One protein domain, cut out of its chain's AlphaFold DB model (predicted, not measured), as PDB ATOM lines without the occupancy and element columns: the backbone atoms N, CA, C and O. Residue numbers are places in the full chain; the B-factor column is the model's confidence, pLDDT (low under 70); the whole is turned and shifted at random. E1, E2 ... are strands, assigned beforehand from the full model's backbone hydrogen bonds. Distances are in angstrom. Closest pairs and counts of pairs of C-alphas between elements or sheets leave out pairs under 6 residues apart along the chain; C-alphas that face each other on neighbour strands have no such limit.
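What this domain is: This is residues 289 to 504 of the 833 residues of the protein "Autotransporter domain-containing protein" of Algicoccus marinus (UniProt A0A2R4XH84). The chain winds in stacked turns, a solenoid with walls of parallel strands: E2, E4, E7, E10, E13, E15, E17 and E20 make one wall, E1, E3, E6, E9 and E12 a second, and E5, E8 and E11 a third. E14 and E16 bend from the third wall into the second, E18 and E19 pair with E16, and residues 327 to 332 stick out. The printed part has 216 residues, no named helix and twenty named strands, E1 to E20 in chain order; the class is all strand, with 101 residues, under half, in named strands. The first wall is a parallel sheet in the order given, the other twelve strands a branched sheet of parallel neighbours. The whole is compact, with a radius of gyration of the C-alphas of 17.2 A, and spans 61 by 38 by 27 A.

How they stand to each other: Start at residues 289 to 290, paired with residues 306 to 307 of E1, residues 305 to 307. Its parallel neighbour is E3, residues 339 to 342, with N 305 and O 339 2.8 A apart; next come E6, residues 365 to 368, E9, residues 391 to 394, and E12, residues 413 to 416. E5, residues 355 to 359, E8, residues 379 to 383, and E11, residues 403 to 406, are parallel neighbours in turn. E14, residues 430 to 439, has E11 and E12 on one side and E16, residues 456 to 465, on the other, with N 431 and O 456 2.8 A apart. E14 bends by 117 degrees at residue 435. E18, residues 481 to 488, and E19, residues 491 to 494, lie on the side of E16 away from E14. The second sheet runs E2 (310 to 314), E4 (345 to 349), E7 (371 to 374), E10 (399 to 401), E13 (419 to 421), E15 (444 to 449), E17 (468 to 473), E20 (498 to 501); N 311 and O 345 are 2.8 A apart. The two sheets form a sandwich, face to face, their strands at 61 degrees; the closest C-alphas of E7 and E8 are Ala 374 and Ala 380, 5.0 A.

Where its parts are: Find C-alpha 305, where E1 begins, at (107.269, 228.593, 207.040). E18 is 20.3 A long, E14 16.5 A. E20 ends at C-alpha 501, (141.013, 216.063, 198.438).

The domain as a whole: The C-alphas farthest apart, of Gly 329 and Gln 504, are 62.8 A apart. The printed part has no cut; E2 to E3 is a long link of 24 residues. No printed residue is under 70 in pLDDT.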
ATOM      1  N   HIS A 289     102.797 227.753 203.951       96.44
ATOM      2  CA  HIS A 289     103.299 226.719 203.052       96.44
ATOM      3  C   HIS A 289     103.881 227.345 201.786       96.44
ATOM      4  O   HIS A 289     103.259 228.211 201.166       96.44
ATOM      5  N   VAL A 290     105.072 226.901 201.388       97.12
ATOM      6  CA  VAL A 290     105.681 227.288 200.112       97.12
ATOM      7  C   VAL A 290     105.114 226.392 199.004       97.12
ATOM      8  O   VAL A 290     105.352 225.183 199.035       97.12
ATOM      9  N   PRO A 291     104.366 226.945 198.028       93.00
ATOM     10  CA  PRO A 291     103.852 226.169 196.905       93.00
ATOM     11  C   PRO A 291     104.987 225.647 196.025       93.00
ATOM     12  O   PRO A 291     105.975 226.353 195.798       93.00
ATOM     13  N   ASP A 292     104.809 224.445 195.482       96.38
ATOM     14  CA  ASP A 292     105.749 223.887 194.515       96.38
ATOM     15  C   ASP A 292     105.808 224.736 193.235       96.38
ATOM     16  O   ASP A 292     104.794 225.244 192.751       96.38
ATOM     17  N   GLY A 293     107.015 224.937 192.710       95.50
ATOM     18  CA  GLY A 293     107.274 225.764 191.530       95.50
ATOM     19  C   GLY A 293     107.195 227.280 191.748       95.50
ATOM     20  O   GLY A 293     107.236 228.029 190.769       95.50
ATOM     21  N   ARG A 294     107.090 227.776 192.991       97.00
ATOM     22  CA  ARG A 294     107.040 229.223 193.267       97.00
ATOM     23  C   ARG A 294     108.312 229.934 192.785       97.00
ATOM     24  O   ARG A 294     109.423 229.440 192.966       97.00
ATOM     25  N   THR A 295     108.151 231.136 192.226       97.62
ATOM     26  CA  THR A 295     109.256 231.930 191.650       97.62
ATOM     27  C   THR A 295     109.481 233.301 192.289       97.62
ATOM     28  O   THR A 295     110.360 234.051 191.872       97.62
ATOM     29  N   SER A 296     108.705 233.640 193.317       97.44
ATOM     30  CA  SER A 296     108.775 234.919 194.026       97.44
ATOM     31  C   SER A 296     109.111 234.732 195.501       97.44
ATOM     32  O   SER A 296     108.751 233.715 196.102       97.44
ATOM     33  N   THR A 297     109.747 235.746 196.095       98.19
ATOM     34  CA  THR A 297     110.100 235.777 197.519       98.19
ATOM     35  C   THR A 297     108.905 235.438 198.414       98.19
ATOM     36  O   THR A 297     107.774 235.888 198.189       98.19
ATOM     37  N   VAL A 298     109.155 234.630 199.441       98.38
ATOM     38  CA  VAL A 298     108.213 234.342 200.526       98.38
ATOM     39  C   VAL A 298     108.512 235.297 201.677       98.38
ATOM     40  O   VAL A 298     109.573 235.211 202.288       98.38
ATOM     41  N   PHE A 299     107.585 236.205 201.973       97.62
ATOM     42  CA  PHE A 299     107.679 237.120 203.112       97.62
ATOM     43  C   PHE A 299     106.872 236.556 204.277       97.62
ATOM     44  O   PHE A 299     105.647 236.504 204.197       97.62
ATOM     45  N   ALA A 300     107.548 236.123 205.342       96.88
ATOM     46  CA  ALA A 300     106.889 235.429 206.443       96.88
ATOM     47  C   ALA A 300     106.479 236.337 207.609       96.88
ATOM     48  O   ALA A 300     105.562 236.000 208.349       96.88
ATOM     49  N   GLY A 301     107.113 237.500 207.784       94.50
ATOM     50  CA  GLY A 301     106.711 238.459 208.824       94.50
ATOM     51  C   GLY A 301     106.800 237.916 210.260       94.50
ATOM     52  O   GLY A 301     106.098 238.404 211.141       94.50
ATOM     53  N   GLY A 302     107.644 236.908 210.502       93.75
ATOM     54  CA  GLY A 302     107.760 236.197 211.777       93.75
ATOM     55  C   GLY A 302     106.852 234.969 211.908       93.75
ATOM     56  O   GLY A 302     106.873 234.333 212.957       93.75
ATOM     57  N   ALA A 303     106.045 234.644 210.894       96.25
ATOM     58  CA  ALA A 303     105.285 233.397 210.841       96.25
ATOM     59  C   ALA A 303     106.208 232.192 210.621       96.25
ATOM     60  O   ALA A 303     107.319 232.329 210.098       96.25
ATOM     61  N   ASP A 304     105.717 231.005 210.964       96.81
ATOM     62  CA  ASP A 304     106.402 229.772 210.593       96.81
ATOM     63  C   ASP A 304     106.239 229.521 209.090       96.81
ATOM     64  O   ASP A 304     105.204 229.832 208.495       96.81
ATOM     65  N   VAL A 305     107.260 228.940 208.464       98.25
ATOM     66  CA  VAL A 305     107.269 228.593 207.040       98.25
ATOM     67  C   VAL A 305     107.585 227.116 206.894       98.25
ATOM     68  O   VAL A 305     108.573 226.645 207.452       98.25
ATOM     69  N   ILE A 306     106.800 226.397 206.094       97.69
ATOM     70  CA  ILE A 306     107.076 225.005 205.729       97.69
ATOM     71  C   ILE A 306     107.253 224.916 204.215       97.69
ATOM     72  O   ILE A 306     106.334 225.215 203.448       97.69
ATOM     73  N   ASN A 307     108.433 224.486 203.773       98.31
ATOM     74  CA  ASN A 307     108.714 224.227 202.367       98.31
ATOM     75  C   ASN A 307     108.904 222.731 202.103       98.31
ATOM     76  O   ASN A 307     109.897 222.159 202.537       98.31
ATOM     77  N   HIS A 308     108.010 222.135 201.316       97.31
ATOM     78  CA  HIS A 308     108.192 220.797 200.736       97.31
ATOM     79  C   HIS A 308     108.486 220.833 199.229       97.31
ATOM     80  O   HIS A 308     108.845 219.809 198.656       97.31
ATOM     81  N   GLY A 309     108.324 221.991 198.583       94.69
ATOM     82  CA  GLY A 309     108.390 222.137 197.133       94.69
ATOM     83  C   GLY A 309     109.669 222.804 196.632       94.69
ATOM     84  O   GLY A 309     110.654 222.998 197.351       94.69
ATOM     85  N   LEU A 310     109.641 223.165 195.355       98.00
ATOM     86  CA  LEU A 310     110.688 223.885 194.649       98.00
ATOM     87  C   LEU A 310     110.386 225.392 194.600       98.00
ATOM     88  O   LEU A 310     109.504 225.835 193.869       98.00
ATOM     89  N   LEU A 311     111.176 226.191 195.316       98.56
ATOM     90  CA  LEU A 311     111.178 227.655 195.268       98.56
ATOM     91  C   LEU A 311     112.405 228.143 194.487       98.56
ATOM     92  O   LEU A 311     113.536 227.884 194.892       98.56
ATOM     93  N   ARG A 312     112.205 228.851 193.369       97.94
ATOM     94  CA  ARG A 312     113.290 229.364 192.506       97.94
ATOM     95  C   ARG A 312     113.129 230.854 192.241       97.94
ATOM     96  O   ARG A 312     112.383 231.236 191.346       97.94
ATOM     97  N   VAL A 313     113.847 231.689 192.982       98.06
ATOM     98  CA  VAL A 313     113.717 233.149 192.879       98.06
ATOM     99  C   VAL A 313     114.909 233.740 192.128       98.06
ATOM    100  O   VAL A 313     116.058 233.532 192.502       98.06
ATOM    101  N   ALA A 314     114.638 234.503 191.070       97.00
ATOM    102  CA  ALA A 314     115.650 235.279 190.357       97.00
ATOM    103  C   ALA A 314     115.518 236.762 190.728       97.00
ATOM    104  O   ALA A 314     114.423 237.318 190.662       97.00
ATOM    105  N   GLY A 315     116.620 237.406 191.120       95.88
ATOM    106  CA  GLY A 315     116.638 238.834 191.460       95.88
ATOM    107  C   GLY A 315     116.030 239.194 192.826       95.88
ATOM    108  O   GLY A 315     115.844 240.374 193.108       95.88
ATOM    109  N   GLY A 316     115.736 238.208 193.678       96.81
ATOM    110  CA  GLY A 316     115.209 238.404 195.031       96.81
ATOM    111  C   GLY A 316     115.651 237.306 196.001       96.81
ATOM    112  O   GLY A 316     116.214 236.292 195.590       96.81
ATOM    113  N   ASP A 317     115.401 237.517 197.295       98.00
ATOM    114  CA  ASP A 317     115.607 236.484 198.314       98.00
ATOM    115  C   ASP A 317     114.598 235.336 198.126       98.00
ATOM    116  O   ASP A 317     113.494 235.547 197.620       98.00
ATOM    117  N   GLY A 318     114.941 234.130 198.576       98.38
ATOM    118  CA  GLY A 318     114.030 232.988 198.583       98.38
ATOM    119  C   GLY A 318     112.953 233.166 199.652       98.38
ATOM    120  O   GLY A 318     111.813 233.526 199.355       98.38
ATOM    121  N   ILE A 319     113.323 232.941 200.910       98.69
ATOM    122  CA  ILE A 319     112.453 233.120 202.077       98.69
ATOM    123  C   ILE A 319     113.022 234.234 202.952       98.69
ATOM    124  O   ILE A 319     114.151 234.139 203.429       98.69
ATOM    125  N   GLN A 320     112.229 235.269 203.213       98.12
ATOM    126  CA  GLN A 320     112.492 236.250 204.261       98.12
ATOM    127  C   GLN A 320     111.660 235.885 205.488       98.12
ATOM    128  O   GLN A 320     110.436 236.031 205.485       98.12
ATOM    129  N   SER A 321     112.333 235.398 206.533       96.69
ATOM    130  CA  SER A 321     111.682 234.951 207.777       96.69
ATOM    131  C   SER A 321     110.864 236.056 208.454       96.69
ATOM    132  O   SER A 321     109.834 235.781 209.066       96.69
ATOM    133  N   GLY A 322     111.270 237.319 208.309       95.56
ATOM    134  CA  GLY A 322     110.666 238.439 209.015       95.56
ATOM    135  C   GLY A 322     110.756 238.291 210.535       95.56
ATOM    136  O   GLY A 322     111.395 237.392 211.076       95.56
ATOM    137  N   SER A 323     110.105 239.205 211.241       94.81
ATOM    138  CA  SER A 323     110.022 239.150 212.694       94.81
ATOM    139  C   SER A 323     108.803 239.904 213.188       94.81
ATOM    140  O   SER A 323     108.406 240.890 212.567       94.81
ATOM    141  N   SER A 324     108.272 239.502 214.335       92.62
ATOM    142  CA  SER A 324     107.156 240.185 214.982       92.62
ATOM    143  C   SER A 324     107.269 240.091 216.500       92.62
ATOM    144  O   SER A 324     107.849 239.155 217.046       92.62
ATOM    145  N   CYS A 325     106.742 241.094 217.191       87.88
ATOM    146  CA  CYS A 325     106.653 241.121 218.647       87.88
ATOM    147  C   CYS A 325     105.416 240.385 219.187       87.88
ATOM    148  O   CYS A 325     105.348 240.140 220.387       87.88
ATOM    149  N   GLY A 326     104.486 239.979 218.313       85.19
ATOM    150  CA  GLY A 326     103.492 238.943 218.602       85.19
ATOM    151  C   GLY A 326     102.447 239.275 219.672       85.19
ATOM    152  O   GLY A 326     102.072 238.378 220.423       85.19
ATOM    153  N   TYR A 327     102.001 240.531 219.785       87.31
ATOM    154  CA  TYR A 327     100.805 240.903 220.558       87.31
ATOM    155  C   TYR A 327     100.273 242.290 220.160       87.31
ATOM    156  O   TYR A 327     100.980 243.103 219.555       87.31
ATOM    157  N   LEU A 328      99.033 242.595 220.553       80.56
ATOM    158  CA  LEU A 328      98.393 243.881 220.277       80.56
ATOM    159  C   LEU A 328      99.156 245.058 220.917       80.56
ATOM    160  O   LEU A 328      99.373 245.095 222.127       80.56
ATOM    161  N   GLY A 329      99.517 246.059 220.106       75.38
ATOM    162  CA  GLY A 329     100.162 247.289 220.584       75.38
ATOM    163  C   GLY A 329     101.665 247.168 220.858       75.38
ATOM    164  O   GLY A 329     102.222 248.013 221.552       75.38
ATOM    165  N   CYS A 330     102.343 246.153 220.311       80.62
ATOM    166  CA  CYS A 330     103.757 245.853 220.575       80.62
ATOM    167  C   CYS A 330     104.795 246.806 219.926       80.62
ATOM    168  O   CYS A 330     105.932 246.425 219.645       80.62
ATOM    169  N   ALA A 331     104.432 248.068 219.686       77.50
ATOM    170  CA  ALA A 331     105.315 249.045 219.053       77.50
ATOM    171  C   ALA A 331     106.577 249.311 219.900       77.50
ATOM    172  O   ALA A 331     106.487 249.679 221.068       77.50
ATOM    173  N   GLY A 332     107.761 249.155 219.294       77.44
ATOM    174  CA  GLY A 332     109.057 249.386 219.952       77.44
ATOM    175  C   GLY A 332     109.586 248.218 220.797       77.44
ATOM    176  O   GLY A 332     110.649 248.347 221.401       77.44
ATOM    177  N   SER A 333     108.886 247.083 220.831       85.00
ATOM    178  CA  SER A 333     109.308 245.880 221.558       85.00
ATOM    179  C   SER A 333     110.239 244.985 220.733       85.00
ATOM    180  O   SER A 333     110.317 245.085 219.508       85.00
ATOM    181  N   THR A 334     110.949 244.069 221.401       89.62
ATOM    182  CA  THR A 334     111.777 243.058 220.730       89.62
ATOM    183  C   THR A 334     110.924 242.188 219.807       89.62
ATOM    184  O   THR A 334     109.967 241.559 220.253       89.62
ATOM    185  N   ALA A 335     111.298 242.130 218.530       93.38
ATOM    186  CA  ALA A 335     110.677 241.249 217.553       93.38
ATOM    187  C   ALA A 335     111.423 239.908 217.473       93.38
ATOM    188  O   ALA A 335     112.660 239.865 217.446       93.38
ATOM    189  N   TYR A 336     110.658 238.824 217.412       93.75
ATOM    190  CA  TYR A 336     111.141 237.451 217.325       93.75
ATOM    191  C   TYR A 336     110.930 236.905 215.913       93.75
ATOM    192  O   TYR A 336     109.950 237.254 215.251       93.75
ATOM    193  N   GLY A 337     111.882 236.106 215.435       93.00
ATOM    194  CA  GLY A 337     111.763 235.420 214.147       93.00
ATOM    195  C   GLY A 337     110.908 234.156 214.266       93.00
ATOM    196  O   GLY A 337     110.871 233.536 215.328       93.00
ATOM    197  N   GLY A 338     110.238 233.771 213.180       92.31
ATOM    198  CA  GLY A 338     109.519 232.495 213.094       92.31
ATOM    199  C   GLY A 338     110.450 231.303 212.857       92.31
ATOM    200  O   GLY A 338     111.679 231.452 212.798       92.31
ATOM    201  N   VAL A 339     109.862 230.116 212.687       96.06
ATOM    202  CA  VAL A 339     110.591 228.899 212.308       96.06
ATOM    203  C   VAL A 339     110.438 228.624 210.815       96.06
ATOM    204  O   VAL A 339     109.333 228.425 210.320       96.06
ATOM    205  N   VAL A 340     111.550 228.542 210.088       98.44
ATOM    206  CA  VAL A 340     111.579 228.068 208.699       98.44
ATOM    207  C   VAL A 340     111.976 226.594 208.687       98.44
ATOM    208  O   VAL A 340     113.100 226.258 209.044       98.44
ATOM    209  N   SER A 341     111.070 225.719 208.257       98.06
ATOM    210  CA  SER A 341     111.315 224.288 208.047       98.06
ATOM    211  C   SER A 341     111.409 224.002 206.548       98.06
ATOM    212  O   SER A 341     110.416 224.097 205.825       98.06
ATOM    213  N   ASN A 342     112.606 223.679 206.060       98.62
ATOM    214  CA  ASN A 342     112.855 223.376 204.654       98.62
ATOM    215  C   ASN A 342     113.111 221.881 204.446       98.62
ATOM    216  O   ASN A 342     114.157 221.370 204.838       98.62
ATOM    217  N   TYR A 343     112.187 221.215 203.764       98.25
ATOM    218  CA  TYR A 343     112.300 219.838 203.274       98.25
ATOM    219  C   TYR A 343     112.454 219.780 201.745       98.25
ATOM    220  O   TYR A 343     112.895 218.773 201.205       98.25
ATOM    221  N   GLY A 344     112.088 220.860 201.047       98.31
ATOM    222  CA  GLY A 344     112.194 221.001 199.598       98.31
ATOM    223  C   GLY A 344     113.476 221.703 199.141       98.31
ATOM    224  O   GLY A 344     114.517 221.668 199.798       98.31
ATOM    225  N   THR A 345     113.413 222.376 197.995       98.62
ATOM    226  CA  THR A 345     114.533 223.165 197.461       98.62
ATOM    227  C   THR A 345     114.192 224.646 197.465       98.62
ATOM    228  O   THR A 345     113.167 225.042 196.918       98.62
ATOM    229  N   VAL A 346     115.081 225.476 198.003       98.81
ATOM    230  CA  VAL A 346     115.070 226.930 197.821       98.81
ATOM    231  C   VAL A 346     116.322 227.317 197.051       98.81
ATOM    232  O   VAL A 346     117.432 227.127 197.536       98.81
ATOM    233  N   SER A 347     116.158 227.848 195.844       98.00
ATOM    234  CA  SER A 347     117.257 228.269 194.981       98.00
ATOM    235  C   SER A 347     117.115 229.736 194.596       98.00
ATOM    236  O   SER A 347     116.044 230.162 194.164       98.00
ATOM    237  N   VAL A 348     118.203 230.496 194.717       98.25
ATOM    238  CA  VAL A 348     118.259 231.909 194.319       98.25
ATOM    239  C   VAL A 348     119.397 232.193 193.345       98.25
ATOM    240  O   VAL A 348     120.426 231.514 193.367       98.25
ATOM    241  N   SER A 349     119.210 233.201 192.493       96.81
ATOM    242  CA  SER A 349     120.222 233.691 191.547       96.81
ATOM    243  C   SER A 349     120.021 235.172 191.210       96.81
ATOM    244  O   SER A 349     118.958 235.745 191.463       96.81
ATOM    245  N   GLY A 350     121.014 235.777 190.564       93.19
ATOM    246  CA  GLY A 350     120.958 237.113 189.972       93.19
ATOM    247  C   GLY A 350     121.768 238.186 190.701       93.19
ATOM    248  O   GLY A 350     121.864 239.296 190.186       93.19
ATOM    249  N   SER A 351     122.332 237.903 191.882       92.38
ATOM    250  CA  SER A 351     123.217 238.830 192.606       92.38
ATOM    251  C   SER A 351     123.892 238.163 193.811       92.38
ATOM    252  O   SER A 351     123.278 237.357 194.511       92.38
ATOM    253  N   ASN A 352     125.111 238.612 194.133       92.12
ATOM    254  CA  ASN A 352     125.878 238.188 195.309       92.12
ATOM    255  C   ASN A 352     125.335 238.717 196.655       92.12
ATOM    256  O   ASN A 352     125.873 238.397 197.713       92.12
ATOM    257  N   THR A 353     124.284 239.542 196.639       93.62
ATOM    258  CA  THR A 353     123.648 240.083 197.851       93.62
ATOM    259  C   THR A 353     122.408 239.307 198.288       93.62
ATOM    260  O   THR A 353     121.948 239.502 199.416       93.62
ATOM    261  N   LEU A 354     121.876 238.443 197.422       96.69
ATOM    262  CA  LEU A 354     120.639 237.702 197.655       96.69
ATOM    263  C   LEU A 354     120.884 236.457 198.492       96.69
ATOM    264  O   LEU A 354     122.005 235.942 198.561       96.69
ATOM    265  N   SER A 355     119.817 235.969 199.119       98.06
ATOM    266  CA  SER A 355     119.880 234.798 199.976       98.06
ATOM    267  C   SER A 355     118.742 233.807 199.774       98.06
ATOM    268  O   SER A 355     117.596 234.210 199.582       98.06
ATOM    269  N   ALA A 356     119.036 232.502 199.835       98.62
ATOM    270  CA  ALA A 356     117.991 231.478 199.792       98.62
ATOM    271  C   ALA A 356     117.096 231.579 201.034       98.62
ATOM    272  O   ALA A 356     115.873 231.627 200.905       98.62
ATOM    273  N   VAL A 357     117.694 231.733 202.219       98.75
ATOM    274  CA  VAL A 357     116.968 232.130 203.430       98.75
ATOM    275  C   VAL A 357     117.619 233.351 204.071       98.75
ATOM    276  O   VAL A 357     118.791 233.323 204.458       98.75
ATOM    277  N   ARG A 358     116.818 234.407 204.240       98.31
ATOM    278  CA  ARG A 358     117.156 235.590 205.026       98.31
ATOM    279  C   ARG A 358     116.571 235.482 206.434       98.31
ATOM    280  O   ARG A 358     115.356 235.574 206.637       98.31
ATOM    281  N   MET A 359     117.452 235.314 207.412       98.06
ATOM    282  CA  MET A 359     117.131 235.183 208.833       98.06
ATOM    283  C   MET A 359     117.017 236.559 209.498       98.06
ATOM    284  O   MET A 359     117.910 237.401 209.363       98.06
ATOM    285  N   GLN A 360     115.916 236.792 210.209       97.06
ATOM    286  CA  GLN A 360     115.549 238.076 210.809       97.06
ATOM    287  C   GLN A 360     114.980 237.850 212.218       97.06
ATOM    288  O   GLN A 360     114.535 236.753 212.554       97.06
ATOM    289  N   GLY A 361     115.005 238.888 213.054       95.75
ATOM    290  CA  GLY A 361     114.471 238.841 214.415       95.75
ATOM    291  C   GLY A 361     115.305 238.059 215.434       95.75
ATOM    292  O   GLY A 361     116.271 237.353 215.132       95.75
ATOM    293  N   THR A 362     114.921 238.201 216.698       95.50
ATOM    294  CA  THR A 362     115.580 237.525 217.821       95.50
ATOM    295  C   THR A 362     115.166 236.051 217.864       95.50
ATOM    296  O   THR A 362     113.988 235.740 217.726       95.50
ATOM    297  N   PHE A 363     116.141 235.152 218.021       94.81
ATOM    298  CA  PHE A 363     115.998 233.691 218.074       94.81
ATOM    299  C   PHE A 363     115.212 233.070 216.903       94.81
ATOM    300  O   PHE A 363     114.620 232.002 217.048       94.81
ATOM    301  N   GLY A 364     115.243 233.708 215.724       95.62
ATOM    302  CA  GLY A 364     114.695 233.124 214.499       95.62
ATOM    303  C   GLY A 364     115.374 231.792 214.179       95.62
ATOM    304  O   GLY A 364     116.598 231.672 214.311       95.62
ATOM    305  N   THR A 365     114.581 230.803 213.768       97.12
ATOM    306  CA  THR A 365     115.046 229.421 213.608       97.12
ATOM    307  C   THR A 365     114.935 228.942 212.165       97.12
ATOM    308  O   THR A 365     113.929 229.174 211.503       97.12
ATOM    309  N   LEU A 366     115.962 228.243 211.688       98.69
ATOM    310  CA  LEU A 366     115.967 227.531 210.415       98.69
ATOM    311  C   LEU A 366     116.297 226.061 210.658       98.69
ATOM    312  O   LEU A 366     117.336 225.746 211.232       98.69
ATOM    313  N   VAL A 367     115.439 225.174 210.168       98.50
ATOM    314  CA  VAL A 367     115.653 223.728 210.137       98.50
ATOM    315  C   VAL A 367     115.645 223.284 208.680       98.50
ATOM    316  O   VAL A 367     114.623 223.362 208.002       98.50
ATOM    317  N   ASN A 368     116.796 222.851 208.181       98.75
ATOM    318  CA  ASN A 368     117.001 222.443 206.802       98.75
ATOM    319  C   ASN A 368     117.285 220.942 206.710       98.75
ATOM    320  O   ASN A 368     118.334 220.489 207.149       98.75
ATOM    321  N   TYR A 369     116.373 220.205 206.085       98.50
ATOM    322  CA  TYR A 369     116.566 218.828 205.616       98.50
ATOM    323  C   TYR A 369     116.539 218.732 204.081       98.50
ATOM    324  O   TYR A 369     116.817 217.678 203.521       98.50
ATOM    325  N   GLY A 370     116.188 219.826 203.401       98.62
ATOM    326  CA  GLY A 370     116.198 219.948 201.951       98.62
ATOM    327  C   GLY A 370     117.452 220.648 201.421       98.62
ATOM    328  O   GLY A 370     118.527 220.595 202.016       98.62
ATOM    329  N   THR A 371     117.323 221.339 200.288       98.81
ATOM    330  CA  THR A 371     118.423 222.088 199.655       98.81
ATOM    331  C   THR A 371     118.200 223.594 199.738       98.81
ATOM    332  O   THR A 371     117.181 224.099 199.272       98.81
ATOM    333  N   LEU A 372     119.186 224.324 200.251       98.88
ATOM    334  CA  LEU A 372     119.309 225.773 200.135       98.88
ATOM    335  C   LEU A 372     120.451 226.074 199.172       98.88
ATOM    336  O   LEU A 372     121.596 225.739 199.456       98.88
ATOM    337  N   ARG A 373     120.149 226.700 198.036       98.31
ATOM    338  CA  ARG A 373     121.126 226.983 196.984       98.31
ATOM    339  C   ARG A 373     121.144 228.459 196.618       98.31
ATOM    340  O   ARG A 373     120.106 229.027 196.289       98.31
ATOM    341  N   ALA A 374     122.322 229.060 196.577       97.31
ATOM    342  CA  ALA A 374     122.512 230.404 196.053       97.31
ATOM    343  C   ALA A 374     123.610 230.422 194.994       97.31
ATOM    344  O   ALA A 374     124.676 229.847 195.189       97.31
ATOM    345  N   ARG A 375     123.313 231.083 193.878       94.31
ATOM    346  CA  ARG A 375     124.231 231.283 192.755       94.31
ATOM    347  C   ARG A 375     124.782 232.702 192.711       94.31
ATOM    348  O   ARG A 375     124.359 233.558 193.490       94.31
ATOM    349  N   ASP A 376     125.699 232.941 191.783       92.44
ATOM    350  CA  ASP A 376     126.320 234.230 191.491       92.44
ATOM    351  C   ASP A 376     127.031 234.820 192.722       92.44
ATOM    352  O   ASP A 376     126.984 236.026 192.982       92.44
ATOM    353  N   GLY A 377     127.651 233.953 193.532       91.56
ATOM    354  CA  GLY A 377     128.295 234.333 194.793       91.56
ATOM    355  C   GLY A 377     127.333 234.770 195.909       91.56
ATOM    356  O   GLY A 377     127.779 235.397 196.877       91.56
ATOM    357  N   GLY A 378     126.035 234.477 195.776       95.75
ATOM    358  CA  GLY A 378     125.007 234.747 196.781       95.75
ATOM    359  C   GLY A 378     125.113 233.871 198.035       95.75
ATOM    360  O   GLY A 378     126.022 233.053 198.201       95.75
ATOM    361  N   TYR A 379     124.152 234.046 198.942       98.38
ATOM    362  CA  TYR A 379     124.142 233.382 200.243       98.38
ATOM    363  C   TYR A 379     123.092 232.269 200.313       98.38
ATOM    364  O   TYR A 379     121.905 232.514 200.145       98.38
ATOM    365  N   ALA A 380     123.469 231.040 200.648       98.62
ATOM    366  CA  ALA A 380     122.466 230.039 201.010       98.62
ATOM    367  C   ALA A 380     121.712 230.482 202.282       98.62
ATOM    368  O   ALA A 380     120.492 230.350 202.376       98.62
ATOM    369  N   ILE A 381     122.426 231.096 203.233       98.75
ATOM    370  CA  ILE A 381     121.845 231.644 204.464       98.75
ATOM    371  C   ILE A 381     122.471 233.002 204.764       98.75
ATOM    372  O   ILE A 381     123.698 233.133 204.797       98.75
ATOM    373  N   ARG A 382     121.634 234.005 205.041       98.25
ATOM    374  CA  ARG A 382     122.082 235.335 205.464       98.25
ATOM    375  C   ARG A 382     121.231 235.877 206.606       98.25
ATOM    376  O   ARG A 382     120.015 235.924 206.498       98.25
ATOM    377  N   THR A 383     121.849 236.348 207.678       98.19
ATOM    378  CA  THR A 383     121.178 237.137 208.720       98.19
ATOM    379  C   THR A 383     121.205 238.621 208.382       98.19
ATOM    380  O   THR A 383     122.183 239.107 207.807       98.19
ATOM    381  N   ASP A 384     120.181 239.368 208.789       95.75
ATOM    382  CA  ASP A 384     120.214 240.832 208.736       95.75
ATOM    383  C   ASP A 384     120.489 241.492 210.097       95.75
ATOM    384  O   ASP A 384     120.711 240.830 211.110       95.75
ATOM    385  N   ALA A 385     120.481 242.826 210.119       95.31
ATOM    386  CA  ALA A 385     120.805 243.612 211.306       95.31
ATOM    387  C   ALA A 385     119.820 243.438 212.477       95.31
ATOM    388  O   ALA A 385     120.164 243.821 213.598       95.31
ATOM    389  N   SER A 386     118.629 242.869 212.257       95.44
ATOM    390  CA  SER A 386     117.655 242.560 213.314       95.44
ATOM    391  C   SER A 386     117.915 241.211 213.990       95.44
ATOM    392  O   SER A 386     117.458 240.991 215.112       95.44
ATOM    393  N   ALA A 387     118.668 240.318 213.341       97.19
ATOM    394  CA  ALA A 387     118.876 238.960 213.817       97.19
ATOM    395  C   ALA A 387     119.743 238.924 215.084       97.19
ATOM    396  O   ALA A 387     120.847 239.478 215.121       97.19
ATOM    397  N   ARG A 388     119.270 238.251 216.135       96.38
ATOM    398  CA  ARG A 388     120.013 238.044 217.392       96.38
ATOM    399  C   ARG A 388     119.806 236.614 217.876       96.38
ATOM    400  O   ARG A 388     118.673 236.217 218.090       96.38
ATOM    401  N   GLY A 389     120.871 235.844 218.074       96.06
ATOM    402  CA  GLY A 389     120.788 234.471 218.571       96.06
ATOM    403  C   GLY A 389     120.091 233.484 217.630       96.06
ATOM    404  O   GLY A 389     119.422 232.588 218.125       96.06
ATOM    405  N   SER A 390     120.191 233.648 216.305       97.38
ATOM    406  CA  SER A 390     119.553 232.720 215.362       97.38
ATOM    407  C   SER A 390     120.008 231.278 215.595       97.38
ATOM    408  O   SER A 390     121.186 231.029 215.872       97.38
ATOM    409  N   LEU A 391     119.069 230.344 215.459       97.62
ATOM    410  CA  LEU A 391     119.319 228.910 215.555       97.62
ATOM    411  C   LEU A 391     119.187 228.301 214.158       97.62
ATOM    412  O   LEU A 391     118.145 228.420 213.521       97.62
ATOM    413  N   ILE A 392     120.245 227.671 213.661       98.75
ATOM    414  CA  ILE A 392     120.287 227.076 212.325       98.75
ATOM    415  C   ILE A 392     120.683 225.608 212.452       98.75
ATOM    416  O   ILE A 392     121.729 225.296 213.014       98.75
ATOM    417  N   VAL A 393     119.861 224.715 211.912       98.75
ATOM    418  CA  VAL A 393     120.121 223.275 211.834       98.75
ATOM    419  C   VAL A 393     120.136 222.875 210.371       98.75
ATOM    420  O   VAL A 393     119.100 222.918 209.715       98.75
ATOM    421  N   ASN A 394     121.291 222.462 209.862       98.81
ATOM    422  CA  ASN A 394     121.372 221.659 208.651       98.81
ATOM    423  C   ASN A 394     121.352 220.191 209.075       98.81
ATOM    424  O   ASN A 394     122.364 219.676 209.542       98.81
ATOM    425  N   GLY A 395     120.187 219.554 209.022       97.94
ATOM    426  CA  GLY A 395     120.010 218.171 209.450       97.94
ATOM    427  C   GLY A 395     120.637 217.170 208.481       97.94
ATOM    428  O   GLY A 395     121.069 217.531 207.386       97.94
ATOM    429  N   THR A 396     120.665 215.896 208.874       96.06
ATOM    430  CA  THR A 396     121.161 214.800 208.028       96.06
ATOM    431  C   THR A 396     120.426 214.777 206.684       96.06
ATOM    432  O   THR A 396     119.197 214.800 206.642       96.06
ATOM    433  N   GLY A 397     121.183 214.772 205.583       95.56
ATOM    434  CA  GLY A 397     120.658 214.874 204.212       95.56
ATOM    435  C   GLY A 397     120.388 216.303 203.714       95.56
ATOM    436  O   GLY A 397     120.174 216.494 202.517       95.56
ATOM    437  N   GLY A 398     120.449 217.311 204.590       98.62
ATOM    438  CA  GLY A 398     120.322 218.717 204.218       98.62
ATOM    439  C   GLY A 398     121.538 219.234 203.445       98.62
ATOM    440  O   GLY A 398     122.683 218.888 203.740       98.62
ATOM    441  N   VAL A 399     121.296 220.096 202.455       98.88
ATOM    442  CA  VAL A 399     122.333 220.724 201.625       98.88
ATOM    443  C   VAL A 399     122.262 222.241 201.755       98.88
ATOM    444  O   VAL A 399     121.227 222.849 201.485       98.88
ATOM    445  N   ILE A 400     123.385 222.855 202.111       98.88
ATOM    446  CA  ILE A 400     123.633 224.296 202.054       98.88
ATOM    447  C   ILE A 400     124.696 224.514 200.978       98.88
ATOM    448  O   ILE A 400     125.855 224.168 201.172       98.88
ATOM    449  N   ASP A 401     124.291 225.069 199.843       98.44
ATOM    450  CA  ASP A 401     125.116 225.250 198.649       98.44
ATOM    451  C   ASP A 401     125.173 226.737 198.268       98.44
ATOM    452  O   ASP A 401     124.289 227.272 197.596       98.44
ATOM    453  N   GLY A 402     126.176 227.436 198.787       97.56
ATOM    454  CA  GLY A 402     126.328 228.886 198.689       97.56
ATOM    455  C   GLY A 402     126.912 229.481 199.970       97.56
ATOM    456  O   GLY A 402     127.081 228.801 200.985       97.56
ATOM    457  N   ARG A 403     127.222 230.782 199.959       97.44
ATOM    458  CA  ARG A 403     127.858 231.424 201.121       97.44
ATOM    459  C   ARG A 403     126.932 231.422 202.336       97.44
ATOM    460  O   ARG A 403     125.713 231.525 202.217       97.44
ATOM    461  N   VAL A 404     127.517 231.379 203.529       98.69
ATOM    462  CA  VAL A 404     126.776 231.539 204.788       98.69
ATOM    463  C   VAL A 404     127.254 232.806 205.475       98.69
ATOM    464  O   VAL A 404     128.453 233.031 205.594       98.69
ATOM    465  N   SER A 405     126.318 233.641 205.916       98.19
ATOM    466  CA  SER A 405     126.576 234.786 206.790       98.19
ATOM    467  C   SER A 405     125.538 234.786 207.909       98.19
ATOM    468  O   SER A 405     124.463 235.360 207.773       98.19
ATOM    469  N   ALA A 406     125.838 234.080 208.997       97.94
ATOM    470  CA  ALA A 406     124.996 233.932 210.183       97.94
ATOM    471  C   ALA A 406     125.562 234.761 211.352       97.94
ATOM    472  O   ALA A 406     126.014 234.235 212.372       97.94
ATOM    473  N   LEU A 407     125.561 236.082 211.174       97.75
ATOM    474  CA  LEU A 407     126.126 237.084 212.080       97.75
ATOM    475  C   LEU A 407     125.078 237.623 213.068       97.75
ATOM    476  O   LEU A 407     124.837 238.825 213.160       97.75
ATOM    477  N   SER A 408     124.443 236.728 213.824       96.12
ATOM    478  CA  SER A 408     123.412 237.066 214.816       96.12
ATOM    479  C   SER A 408     123.934 237.179 216.263       96.12
ATOM    480  O   SER A 408     123.168 237.098 217.220       96.12
ATOM    481  N   GLY A 409     125.237 237.385 216.457       96.31
ATOM    482  CA  GLY A 409     125.866 237.609 217.765       96.31
ATOM    483  C   GLY A 409     126.155 236.335 218.573       96.31
ATOM    484  O   GLY A 409     125.841 235.223 218.161       96.31
ATOM    485  N   ARG A 410     126.744 236.505 219.768       95.19
ATOM    486  CA  ARG A 410     127.324 235.427 220.608       95.19
ATOM    487  C   ARG A 410     126.387 234.281 221.015       95.19
ATOM    488  O   ARG A 410     126.848 233.284 221.552       95.19
ATOM    489  N   PHE A 411     125.080 234.447 220.840       95.19
ATOM    490  CA  PHE A 411     124.074 233.447 221.209       95.19
ATOM    491  C   PHE A 411     123.567 232.640 220.021       95.19
ATOM    492  O   PHE A 411     122.687 231.802 220.191       95.19
ATOM    493  N   ALA A 412     124.076 232.927 218.823       97.38
ATOM    494  CA  ALA A 412     123.736 232.174 217.637       97.38
ATOM    495  C   ALA A 412     124.263 230.743 217.755       97.38
ATOM    496  O   ALA A 412     125.304 230.497 218.371       97.38
ATOM    497  N   ARG A 413     123.511 229.799 217.198       97.81
ATOM    498  CA  ARG A 413     123.841 228.376 217.239       97.81
ATOM    499  C   ARG A 413     123.636 227.796 215.852       97.81
ATOM    500  O   ARG A 413     122.558 227.942 215.283       97.81
ATOM    501  N   PHE A 414     124.665 227.155 215.324       98.75
ATOM    502  CA  PHE A 414     124.664 226.568 213.996       98.75
ATOM    503  C   PHE A 414     125.104 225.111 214.084       98.75
ATOM    504  O   PHE A 414     126.191 224.818 214.581       98.75
ATOM    505  N   GLU A 415     124.276 224.211 213.577       98.75
ATOM    506  CA  GLU A 415     124.588 222.797 213.428       98.75
ATOM    507  C   GLU A 415     124.708 222.431 211.953       98.75
ATOM    508  O   GLU A 415     123.804 222.724 211.169       98.75
ATOM    509  N   ASN A 416     125.800 221.755 211.598       98.81
ATOM    510  CA  ASN A 416     125.951 221.075 210.322       98.81
ATOM    511  C   ASN A 416     126.008 219.554 210.524       98.81
ATOM    512  O   ASN A 416     127.025 219.020 210.961       98.81
ATOM    513  N   SER A 417     124.921 218.873 210.184       98.56
ATOM    514  CA  SER A 417     124.801 217.409 210.116       98.56
ATOM    515  C   SER A 417     124.557 216.919 208.682       98.56
ATOM    516  O   SER A 417     124.339 215.733 208.469       98.56
ATOM    517  N   GLY A 418     124.579 217.827 207.702       98.56
ATOM    518  CA  GLY A 418     124.484 217.535 206.273       98.56
ATOM    519  C   GLY A 418     125.677 218.111 205.507       98.56
ATOM    520  O   GLY A 418     126.768 218.257 206.058       98.56
ATOM    521  N   LEU A 419     125.470 218.480 204.243       98.69
ATOM    522  CA  LEU A 419     126.501 219.093 203.404       98.69
ATOM    523  C   LEU A 419     126.436 220.619 203.477       98.69
ATOM    524  O   LEU A 419     125.392 221.215 203.205       98.69
ATOM    525  N   MET A 420     127.570 221.254 203.758       98.69
ATOM    526  CA  MET A 420     127.771 222.695 203.619       98.69
ATOM    527  C   MET A 420     128.896 222.954 202.616       98.69
ATOM    528  O   MET A 420     130.037 222.588 202.870       98.69
ATOM    529  N   THR A 421     128.584 223.557 201.468       98.00
ATOM    530  CA  THR A 421     129.527 223.737 200.356       98.00
ATOM    531  C   THR A 421     129.199 224.955 199.485       98.00
ATOM    532  O   THR A 421     128.230 225.676 199.728       98.00
ATOM    533  N   ILE A 422     130.014 225.187 198.455       96.62
ATOM    534  CA  ILE A 422     129.765 226.124 197.359       96.62
ATOM    535  C   ILE A 422     130.098 225.384 196.061       96.62
ATOM    536  O   ILE A 422     131.264 225.164 195.753       96.62
ATOM    537  N   SER A 423     129.074 224.992 195.304       91.88
ATOM    538  CA  SER A 423     129.236 224.204 194.072       91.88
ATOM    539  C   SER A 423     129.660 225.020 192.850       91.88
ATOM    540  O   SER A 423     130.118 224.448 191.861       91.88
ATOM    541  N   GLU A 424     129.499 226.346 192.883       89.56
ATOM    542  CA  GLU A 424     129.982 227.213 191.805       89.56
ATOM    543  C   GLU A 424     131.506 227.107 191.665       89.56
ATOM    544  O   GLU A 424     132.203 226.711 192.594       89.56
ATOM    545  N   ALA A 425     132.057 227.452 190.502       86.31
ATOM    546  CA  ALA A 425     133.506 227.454 190.317       86.31
ATOM    547  C   ALA A 425     134.178 228.603 191.098       86.31
ATOM    548  O   ALA A 425     133.557 229.627 191.395       86.31
ATOM    549  N   GLY A 426     135.462 228.435 191.413       88.25
ATOM    550  CA  GLY A 426     136.281 229.417 192.132       88.25
ATOM    551  C   GLY A 426     136.733 228.930 193.510       88.25
ATOM    552  O   GLY A 426     136.508 227.786 193.881       88.25
ATOM    553  N   ALA A 427     137.395 229.808 194.256       93.06
ATOM    554  CA  ALA A 427     137.771 229.607 195.655       93.06
ATOM    555  C   ALA A 427     137.973 230.977 196.326       93.06
ATOM    556  O   ALA A 427     138.012 232.004 195.644       93.06
ATOM    557  N   GLY A 428     138.116 230.998 197.652       94.56
ATOM    558  CA  GLY A 428     138.335 232.222 198.431       94.56
ATOM    559  C   GLY A 428     137.072 232.789 199.082       94.56
ATOM    560  O   GLY A 428     137.093 233.902 199.604       94.56
ATOM    561  N   ALA A 429     135.958 232.059 199.050       95.56
ATOM    562  CA  ALA A 429     134.732 232.452 199.721       95.56
ATOM    563  C   ALA A 429     134.784 232.113 201.216       95.56
ATOM    564  O   ALA A 429     135.170 231.021 201.619       95.56
ATOM    565  N   THR A 430     134.322 233.041 202.052       96.94
ATOM    566  CA  THR A 430     134.244 232.825 203.500       96.94
ATOM    567  C   THR A 430     132.798 232.620 203.935       96.94
ATOM    568  O   THR A 430     131.934 233.469 203.675       96.94
ATOM    569  N   HIS A 431     132.549 231.503 204.617       98.56
ATOM    570  CA  HIS A 431     131.381 231.300 205.462       98.56
ATOM    571  C   HIS A 431     131.635 231.973 206.809       98.56
ATOM    572  O   HIS A 431     132.653 231.715 207.440       98.56
ATOM    573  N   GLN A 432     130.717 232.825 207.255       98.56
ATOM    574  CA  GLN A 432     130.853 233.582 208.497       98.56
ATOM    575  C   GLN A 432     129.716 233.240 209.448       98.56
ATOM    576  O   GLN A 432     128.541 233.374 209.099       98.56
ATOM    577  N   ILE A 433     130.060 232.812 210.657       98.75
ATOM    578  CA  ILE A 433     129.108 232.387 211.684       98.75
ATOM    579  C   ILE A 433     129.516 233.030 213.008       98.75
ATOM    580  O   ILE A 433     130.686 233.067 213.355       98.75
ATOM    581  N   SER A 434     128.560 233.555 213.766       97.94
ATOM    582  CA  SER A 434     128.803 234.009 215.145       97.94
ATOM    583  C   SER A 434     128.344 232.972 216.170       97.94
ATOM    584  O   SER A 434     127.506 232.131 215.855       97.94
ATOM    585  N   GLY A 435     128.826 233.064 217.410       97.56
ATOM    586  CA  GLY A 435     128.356 232.225 218.513       97.56
ATOM    587  C   GLY A 435     128.945 230.819 218.465       97.56
ATOM    588  O   GLY A 435     130.154 230.654 218.589       97.56
ATOM    589  N   THR A 436     128.105 229.797 218.337       97.81
ATOM    590  CA  THR A 436     128.542 228.398 218.384       97.81
ATOM    591  C   THR A 436     128.265 227.691 217.066       97.81
ATOM    592  O   THR A 436     127.113 227.613 216.642       97.81
ATOM    593  N   PHE A 437     129.303 227.114 216.464       98.69
ATOM    594  CA  PHE A 437     129.199 226.203 215.325       98.69
ATOM    595  C   PHE A 437     129.532 224.770 215.751       98.69
ATOM    596  O   PHE A 437     130.537 224.532 216.422       98.69
ATOM    597  N   VAL A 438     128.717 223.804 215.335       98.75
ATOM    598  CA  VAL A 438     128.983 222.380 215.539       98.75
ATOM    599  C   VAL A 438     128.743 221.627 214.242       98.75
ATOM    600  O   VAL A 438     127.611 221.553 213.775       98.75
ATOM    601  N   GLN A 439     129.787 221.011 213.702       98.62
ATOM    602  CA  GLN A 439     129.637 219.934 212.733       98.62
ATOM    603  C   GLN A 439     129.571 218.593 213.471       98.62
ATOM    604  O   GLN A 439     130.396 218.325 214.353       98.62
ATOM    605  N   THR A 440     128.570 217.775 213.154       97.94
ATOM    606  CA  THR A 440     128.414 216.422 213.715       97.94
ATOM    607  C   THR A 440     129.178 215.391 212.875       97.94
ATOM    608  O   THR A 440     129.802 215.746 211.878       97.94
ATOM    609  N   SER A 441     129.178 214.120 213.289       96.94
ATOM    610  CA  SER A 441     129.821 213.024 212.538       96.94
ATOM    611  C   SER A 441     129.202 212.799 211.157       96.94
ATOM    612  O   SER A 441     129.894 212.352 210.253       96.94
ATOM    613  N   ASP A 442     127.924 213.149 210.991       97.06
ATOM    614  CA  ASP A 442     127.202 213.017 209.720       97.06
ATOM    615  C   ASP A 442     127.478 214.198 208.774       97.06
ATOM    616  O   ASP A 442     127.149 214.146 207.589       97.06
ATOM    617  N   GLY A 443     128.050 215.285 209.301       98.50
ATOM    618  CA  GLY A 443     128.265 216.515 208.560       98.50
ATOM    619  C   GLY A 443     129.487 216.466 207.646       98.50
ATOM    620  O   GLY A 443     130.535 215.913 207.987       98.50
ATOM    621  N   GLU A 444     129.365 217.144 206.508       98.69
ATOM    622  CA  GLU A 444     130.442 217.390 205.557       98.69
ATOM    623  C   GLU A 444     130.608 218.896 205.322       98.69
ATOM    624  O   GLU A 444     129.645 219.610 205.015       98.69
ATOM    625  N   LEU A 445     131.848 219.373 205.449       98.81
ATOM    626  CA  LEU A 445     132.250 220.714 205.032       98.81
ATOM    627  C   LEU A 445     132.986 220.602 203.695       98.81
ATOM    628  O   LEU A 445     134.060 220.013 203.630       98.81
ATOM    629  N   GLY A 446     132.420 221.165 202.634       98.19
ATOM    630  CA  GLY A 446     133.024 221.217 201.306       98.19
ATOM    631  C   GLY A 446     133.640 222.587 201.041       98.19
ATOM    632  O   GLY A 446     132.910 223.556 200.842       98.19
ATOM    633  N   LEU A 447     134.968 222.664 200.996       98.31
ATOM    634  CA  LEU A 447     135.736 223.874 200.696       98.31
ATOM    635  C   LEU A 447     136.471 223.725 199.364       98.31
ATOM    636  O   LEU A 447     136.815 222.618 198.950       98.31
ATOM    637  N   ARG A 448     136.764 224.846 198.705       97.50
ATOM    638  CA  ARG A 448     137.590 224.881 197.493       97.50
ATOM    639  C   ARG A 448     138.919 225.580 197.760       97.50
ATOM    640  O   ARG A 448     138.999 226.462 198.611       97.50
ATOM    641  N   ILE A 449     139.960 225.221 197.020       96.69
ATOM    642  CA  ILE A 449     141.277 225.870 197.073       96.69
ATOM    643  C   ILE A 449     141.803 226.110 195.658       96.69
ATOM    644  O   ILE A 449     141.531 225.334 194.749       96.69
ATOM    645  N   ASN A 450     142.521 227.214 195.473       95.00
ATOM    646  CA  ASN A 450     143.194 227.588 194.233       95.00
ATOM    647  C   ASN A 450     144.562 228.230 194.556       95.00
ATOM    648  O   ASN A 450     144.905 228.403 195.734       95.00
ATOM    649  N   ALA A 451     145.353 228.605 193.546       91.75
ATOM    650  CA  ALA A 451     146.691 229.169 193.784       91.75
ATOM    651  C   ALA A 451     146.676 230.450 194.646       91.75
ATOM    652  O   ALA A 451     147.604 230.710 195.419       91.75
ATOM    653  N   SER A 452     145.612 231.252 194.546       90.50
ATOM    654  CA  SER A 452     145.484 232.553 195.214       90.50
ATOM    655  C   SER A 452     144.933 232.472 196.644       90.50
ATOM    656  O   SER A 452     145.319 233.277 197.499       90.50
ATOM    657  N   GLY A 453     144.090 231.482 196.948       93.62
ATOM    658  CA  GLY A 453     143.343 231.409 198.201       93.62
ATOM    659  C   GLY A 453     142.534 230.124 198.373       93.62
ATOM    660  O   GLY A 453     142.482 229.268 197.496       93.62
ATOM    661  N   ALA A 454     141.899 229.994 199.535       96.88
ATOM    662  CA  ALA A 454     141.004 228.892 199.867       96.88
ATOM    663  C   ALA A 454     139.685 229.443 200.408       96.88
ATOM    664  O   ALA A 454     139.668 230.511 201.024       96.88
ATOM    665  N   ASP A 455     138.598 228.712 200.189       98.38
ATOM    666  CA  ASP A 455     137.384 228.916 200.961       98.38
ATOM    667  C   ASP A 455     137.671 228.675 202.450       98.38
ATOM    668  O   ASP A 455     138.543 227.878 202.811       98.38
ATOM    669  N   ALA A 456     136.929 229.360 203.315       98.12
ATOM    670  CA  ALA A 456     137.124 229.269 204.754       98.12
ATOM    671  C   ALA A 456     135.802 229.299 205.523       98.12
ATOM    672  O   ALA A 456     134.835 229.945 205.113       98.12
ATOM    673  N   LEU A 457     135.791 228.648 206.682       98.81
ATOM    674  CA  LEU A 457     134.775 228.787 207.714       98.81
ATOM    675  C   LEU A 457     135.332 229.633 208.865       98.81
ATOM    676  O   LEU A 457     136.208 229.190 209.602       98.81
ATOM    677  N   GLU A 458     134.795 230.834 209.034       98.69
ATOM    678  CA  GLU A 458     135.143 231.756 210.110       98.69
ATOM    679  C   GLU A 458     134.031 231.781 211.164       98.69
ATOM    680  O   GLU A 458     132.882 232.141 210.880       98.69
ATOM    681  N   VAL A 459     134.383 231.422 212.397       98.81
ATOM    682  CA  VAL A 459     133.472 231.403 213.541       98.81
ATOM    683  C   VAL A 459     133.887 232.458 214.568       98.81
ATOM    684  O   VAL A 459     134.869 232.308 215.295       98.81
ATOM    685  N   ALA A 460     133.099 233.527 214.678       98.50
ATOM    686  CA  ALA A 460     133.199 234.510 215.756       98.50
ATOM    687  C   ALA A 460     132.561 233.943 217.040       98.50
ATOM    688  O   ALA A 460     131.436 234.294 217.414       98.50
ATOM    689  N   GLY A 461     133.273 233.004 217.657       98.06
ATOM    690  CA  GLY A 461     132.914 232.287 218.873       98.06
ATOM    691  C   GLY A 461     133.581 230.912 218.917       98.06
ATOM    692  O   GLY A 461     134.762 230.784 218.594       98.06
ATOM    693  N   THR A 462     132.842 229.884 219.328       98.00
ATOM    694  CA  THR A 462     133.357 228.513 219.489       98.00
ATOM    695  C   THR A 462     132.956 227.625 218.318       98.00
ATOM    696  O   THR A 462     131.819 227.685 217.844       98.00
ATOM    697  N   ALA A 463     133.867 226.758 217.876       98.44
ATOM    698  CA  ALA A 463     133.587 225.769 216.842       98.44
ATOM    699  C   ALA A 463     133.938 224.356 217.313       98.44
ATOM    700  O   ALA A 463     134.971 224.139 217.947       98.44
ATOM    701  N   ARG A 464     133.103 223.377 216.959       97.94
ATOM    702  CA  ARG A 464     133.429 221.953 217.061       97.94
ATOM    703  C   ARG A 464     133.280 221.294 215.697       97.94
ATOM    704  O   ARG A 464     132.214 221.393 215.100       97.94
ATOM    705  N   VAL A 465     134.325 220.618 215.229       98.19
ATOM    706  CA  VAL A 465     134.326 219.899 213.945       98.19
ATOM    707  C   VAL A 465     134.416 218.385 214.152       98.19
ATOM    708  O   VAL A 465     135.088 217.915 215.071       98.19
ATOM    709  N   ALA A 466     133.705 217.641 213.308       97.88
ATOM    710  CA  ALA A 466     133.656 216.180 213.230       97.88
ATOM    711  C   ALA A 466     133.277 215.776 211.791       97.88
ATOM    712  O   ALA A 466     133.141 216.655 210.937       97.88
ATOM    713  N   GLY A 467     133.120 214.481 211.508       98.25
ATOM    714  CA  GLY A 467     132.693 214.017 210.185       98.25
ATOM    715  C   GLY A 467     133.724 214.329 209.098       98.25
ATOM    716  O   GLY A 467     134.930 214.213 209.334       98.25
ATOM    717  N   ALA A 468     133.267 214.742 207.916       98.56
ATOM    718  CA  ALA A 468     134.124 214.897 206.745       98.56
ATOM    719  C   ALA A 468     134.481 216.358 206.418       98.56
ATOM    720  O   ALA A 468     133.679 217.285 206.567       98.56
ATOM    721  N   LEU A 469     135.695 216.541 205.898       98.69
ATOM    722  CA  LEU A 469     136.096 217.711 205.119       98.69
ATOM    723  C   LEU A 469     136.388 217.261 203.689       98.69
ATOM    724  O   LEU A 469     137.224 216.385 203.480       98.69
ATOM    725  N   THR A 470     135.775 217.916 202.713       98.12
ATOM    726  CA  THR A 470     136.137 217.775 201.303       98.12
ATOM    727  C   THR A 470     136.800 219.065 200.841       98.12
ATOM    728  O   THR A 470     136.187 220.128 200.880       98.12
ATOM    729  N   LEU A 471     138.062 218.986 200.419       97.62
ATOM    730  CA  LEU A 471     138.825 220.109 199.877       97.62
ATOM    731  C   LEU A 471     139.049 219.909 198.376       97.62
ATOM    732  O   LEU A 471     139.905 219.118 197.970       97.62
ATOM    733  N   VAL A 472     138.304 220.645 197.556       96.62
ATOM    734  CA  VAL A 472     138.397 220.586 196.093       96.62
ATOM    735  C   VAL A 472     139.416 221.608 195.594       96.62
ATOM    736  O   VAL A 472     139.192 222.814 195.644       96.62
ATOM    737  N   ALA A 473     140.544 221.117 195.107       95.38
ATOM    738  CA  ALA A 473     141.581 221.899 194.461       95.38
ATOM    739  C   ALA A 473     141.234 222.173 192.993       95.38
ATOM    740  O   ALA A 473     140.871 221.255 192.250       95.38
ATOM    741  N   ALA A 474     141.378 223.433 192.584       94.31
ATOM    742  CA  ALA A 474     141.442 223.820 191.182       94.31
ATOM    743  C   ALA A 474     142.725 223.274 190.531       94.31
ATOM    744  O   ALA A 474     143.727 223.051 191.218       94.31
ATOM    745  N   ASP A 475     142.683 223.075 189.214       90.94
ATOM    746  CA  ASP A 475     143.855 222.722 188.408       90.94
ATOM    747  C   ASP A 475     144.706 223.978 188.165       90.94
ATOM    748  O   ASP A 475     144.526 224.687 187.179       90.94
ATOM    749  N   ASP A 476     145.565 224.284 189.136       88.19
ATOM    750  CA  ASP A 476     146.376 225.500 189.230       88.19
ATOM    751  C   ASP A 476     147.826 225.159 189.621       88.19
ATOM    752  O   ASP A 476     148.099 224.127 190.239       88.19
ATOM    753  N   ASP A 477     148.750 226.091 189.365       87.06
ATOM    754  CA  ASP A 477     150.110 226.047 189.908       87.06
ATOM    755  C   ASP A 477     150.147 226.644 191.325       87.06
ATOM    756  O   ASP A 477     150.151 227.863 191.527       87.06
ATOM    757  N   TYR A 478     150.179 225.777 192.336       92.88
ATOM    758  CA  TYR A 478     150.232 226.198 193.736       92.88
ATOM    759  C   TYR A 478     151.656 226.568 194.156       92.88
ATOM    760  O   TYR A 478     152.571 225.750 194.110       92.88
ATOM    761  N   GLY A 479     151.827 227.791 194.658       90.38
ATOM    762  CA  GLY A 479     153.009 228.167 195.431       90.38
ATOM    763  C   GLY A 479     152.956 227.621 196.862       90.38
ATOM    764  O   GLY A 479     151.893 227.263 197.374       90.38
ATOM    765  N   SER A 480     154.105 227.615 197.540       91.50
ATOM    766  CA  SER A 480     154.161 227.208 198.948       91.50
ATOM    767  C   SER A 480     153.418 228.209 199.842       91.50
ATOM    768  O   SER A 480     153.812 229.373 199.925       91.50
ATOM    769  N   ALA A 481     152.358 227.773 200.524       93.50
ATOM    770  CA  ALA A 481     151.537 228.637 201.369       93.50
ATOM    771  C   ALA A 481     150.767 227.857 202.442       93.50
ATOM    772  O   ALA A 481     150.298 226.743 202.212       93.50
ATOM    773  N   ARG A 482     150.548 228.495 203.597       95.31
ATOM    774  CA  ARG A 482     149.565 228.050 204.593       95.31
ATOM    775  C   ARG A 482     148.223 228.719 204.323       95.31
ATOM    776  O   ARG A 482     148.159 229.945 204.229       95.31
ATOM    777  N   ARG A 483     147.149 227.933 204.250       96.56
ATOM    778  CA  ARG A 483     145.771 228.423 204.103       96.56
ATOM    779  C   ARG A 483     144.931 227.974 205.294       96.56
ATOM    780  O   ARG A 483     144.812 226.778 205.549       96.56
ATOM    781  N   THR A 484     144.357 228.926 206.021       98.00
ATOM    782  CA  THR A 484     143.402 228.634 207.096       98.00
ATOM    783  C   THR A 484     142.057 228.270 206.483       98.00
ATOM    784  O   THR A 484     141.500 229.057 205.725       98.00
ATOM    785  N   LEU A 485     141.554 227.080 206.808       98.56
ATOM    786  CA  LEU A 485     140.293 226.544 206.290       98.56
ATOM    787  C   LEU A 485     139.160 226.687 207.310       98.56
ATOM    788  O   LEU A 485     138.020 226.938 206.934       98.56
ATOM    789  N   VAL A 486     139.468 226.566 208.603       98.81
ATOM    790  CA  VAL A 486     138.522 226.820 209.697       98.81
ATOM    791  C   VAL A 486     139.201 227.690 210.744       98.81
ATOM    792  O   VAL A 486     140.338 227.405 211.119       98.81
ATOM    793  N   SER A 487     138.511 228.711 211.242       98.56
ATOM    794  CA  SER A 487     138.949 229.533 212.373       98.56
ATOM    795  C   SER A 487     137.814 229.762 213.371       98.56
ATOM    796  O   SER A 487     136.652 229.900 212.993       98.56
ATOM    797  N   ALA A 488     138.149 229.801 214.661       98.69
ATOM    798  CA  ALA A 488     137.218 230.052 215.755       98.69
ATOM    799  C   ALA A 488     137.845 230.971 216.812       98.69
ATOM    800  O   ALA A 488     138.859 230.621 217.420       98.69
ATOM    801  N   SER A 489     137.249 232.140 217.060       98.44
ATOM    802  CA  SER A 489     137.843 233.171 217.931       98.44
ATOM    803  C   SER A 489     137.898 232.802 219.419       98.44
ATOM    804  O   SER A 489     138.724 233.344 220.146       98.44
ATOM    805  N   GLU A 490     137.042 231.889 219.883       97.94
ATOM    806  CA  GLU A 490     136.966 231.433 221.284       97.94
ATOM    807  C   GLU A 490     137.348 229.949 221.456       97.94
ATOM    808  O   GLU A 490     137.217 229.394 222.547       97.94
ATOM    809  N   GLY A 491     137.845 229.307 220.394       97.94
ATOM    810  CA  GLY A 491     138.405 227.953 220.431       97.94
ATOM    811  C   GLY A 491     137.777 226.995 219.421       97.94
ATOM    812  O   GLY A 491     136.564 227.008 219.186       97.94
ATOM    813  N   LEU A 492     138.627 226.142 218.848       98.19
ATOM    814  CA  LEU A 492     138.271 225.055 217.943       98.19
ATOM    815  C   LEU A 492     138.471 223.709 218.652       98.19
ATOM    816  O   LEU A 492     139.561 223.392 219.123       98.19
ATOM    817  N   ALA A 493     137.415 222.903 218.712       96.56
ATOM    818  CA  ALA A 493     137.434 221.559 219.276       96.56
ATOM    819  C   ALA A 493     137.134 220.492 218.212       96.56
ATOM    820  O   ALA A 493     136.450 220.747 217.223       96.56
ATOM    821  N   GLY A 494     137.582 219.261 218.458       95.75
ATOM    822  CA  GLY A 494     137.373 218.141 217.537       95.75
ATOM    823  C   GLY A 494     138.305 218.163 216.321       95.75
ATOM    824  O   GLY A 494     139.179 219.020 216.195       95.75
ATOM    825  N   ARG A 495     138.158 217.154 215.461       97.19
ATOM    826  CA  ARG A 495     138.926 216.943 214.224       97.19
ATOM    827  C   ARG A 495     138.010 216.284 213.197       97.19
ATOM    828  O   ARG A 495     137.092 215.568 213.589       97.19
ATOM    829  N   PHE A 496     138.270 216.511 211.912       98.25
ATOM    830  CA  PHE A 496     137.594 215.751 210.862       98.25
ATOM    831  C   PHE A 496     138.071 214.295 210.921       98.25
ATOM    832  O   PHE A 496     139.260 214.041 211.113       98.25
ATOM    833  N   GLU A 497     137.136 213.360 210.793       97.81
ATOM    834  CA  GLU A 497     137.394 211.917 210.773       97.81
ATOM    835  C   GLU A 497     137.985 211.490 209.427       97.81
ATOM    836  O   GLU A 497     138.881 210.650 209.376       97.81
ATOM    837  N   SER A 498     137.536 212.130 208.344       97.44
ATOM    838  CA  SER A 498     138.066 211.940 206.996       97.44
ATOM    839  C   SER A 498     138.291 213.278 206.303       97.44
ATOM    840  O   SER A 498     137.452 214.179 206.384       97.44
ATOM    841  N   ILE A 499     139.400 213.387 205.572       97.50
ATOM    842  CA  ILE A 499     139.681 214.526 204.702       97.50
ATOM    843  C   ILE A 499     139.852 214.007 203.276       97.50
ATOM    844  O   ILE A 499     140.789 213.263 202.997       97.50
ATOM    845  N   ASN A 500     138.951 214.409 202.383       96.94
ATOM    846  CA  ASN A 500     138.971 214.045 200.971       96.94
ATOM    847  C   ASN A 500     139.496 215.224 200.156       96.94
ATOM    848  O   ASN A 500     138.996 216.340 200.280       96.94
ATOM    849  N   THR A 501     140.494 215.003 199.306       96.31
ATOM    850  CA  THR A 501     141.013 216.063 198.438       96.31
ATOM    851  C   THR A 501     141.599 215.509 197.150       96.31
ATOM    852  O   THR A 501     142.170 214.422 197.129       96.31
ATOM    853  N   ASN A 502     141.458 216.272 196.067       95.06
ATOM    854  CA  ASN A 502     142.110 216.034 194.779       95.06
ATOM    855  C   ASN A 502     143.409 216.854 194.612       95.06
ATOM    856  O   ASN A 502     143.964 216.876 193.511       95.06
ATOM    857  N   LEU A 503     143.890 217.534 195.662       94.62
ATOM    858  CA  LEU A 503     145.101 218.356 195.622       94.62
ATOM    859  C   LEU A 503     146.344 217.499 195.331       94.62
ATOM    860  O   LEU A 503     146.728 216.649 196.133       94.62
ATOM    861  N   GLN A 504     146.979 217.743 194.182       93.19
ATOM    862  CA  GLN A 504     148.154 216.990 193.717       93.19
ATOM    863  C   GLN A 504     149.472 217.498 194.316       93.19
ATOM    864  O   GLN A 504     150.450 216.751 194.420       93.19
TER     865      GLN A 504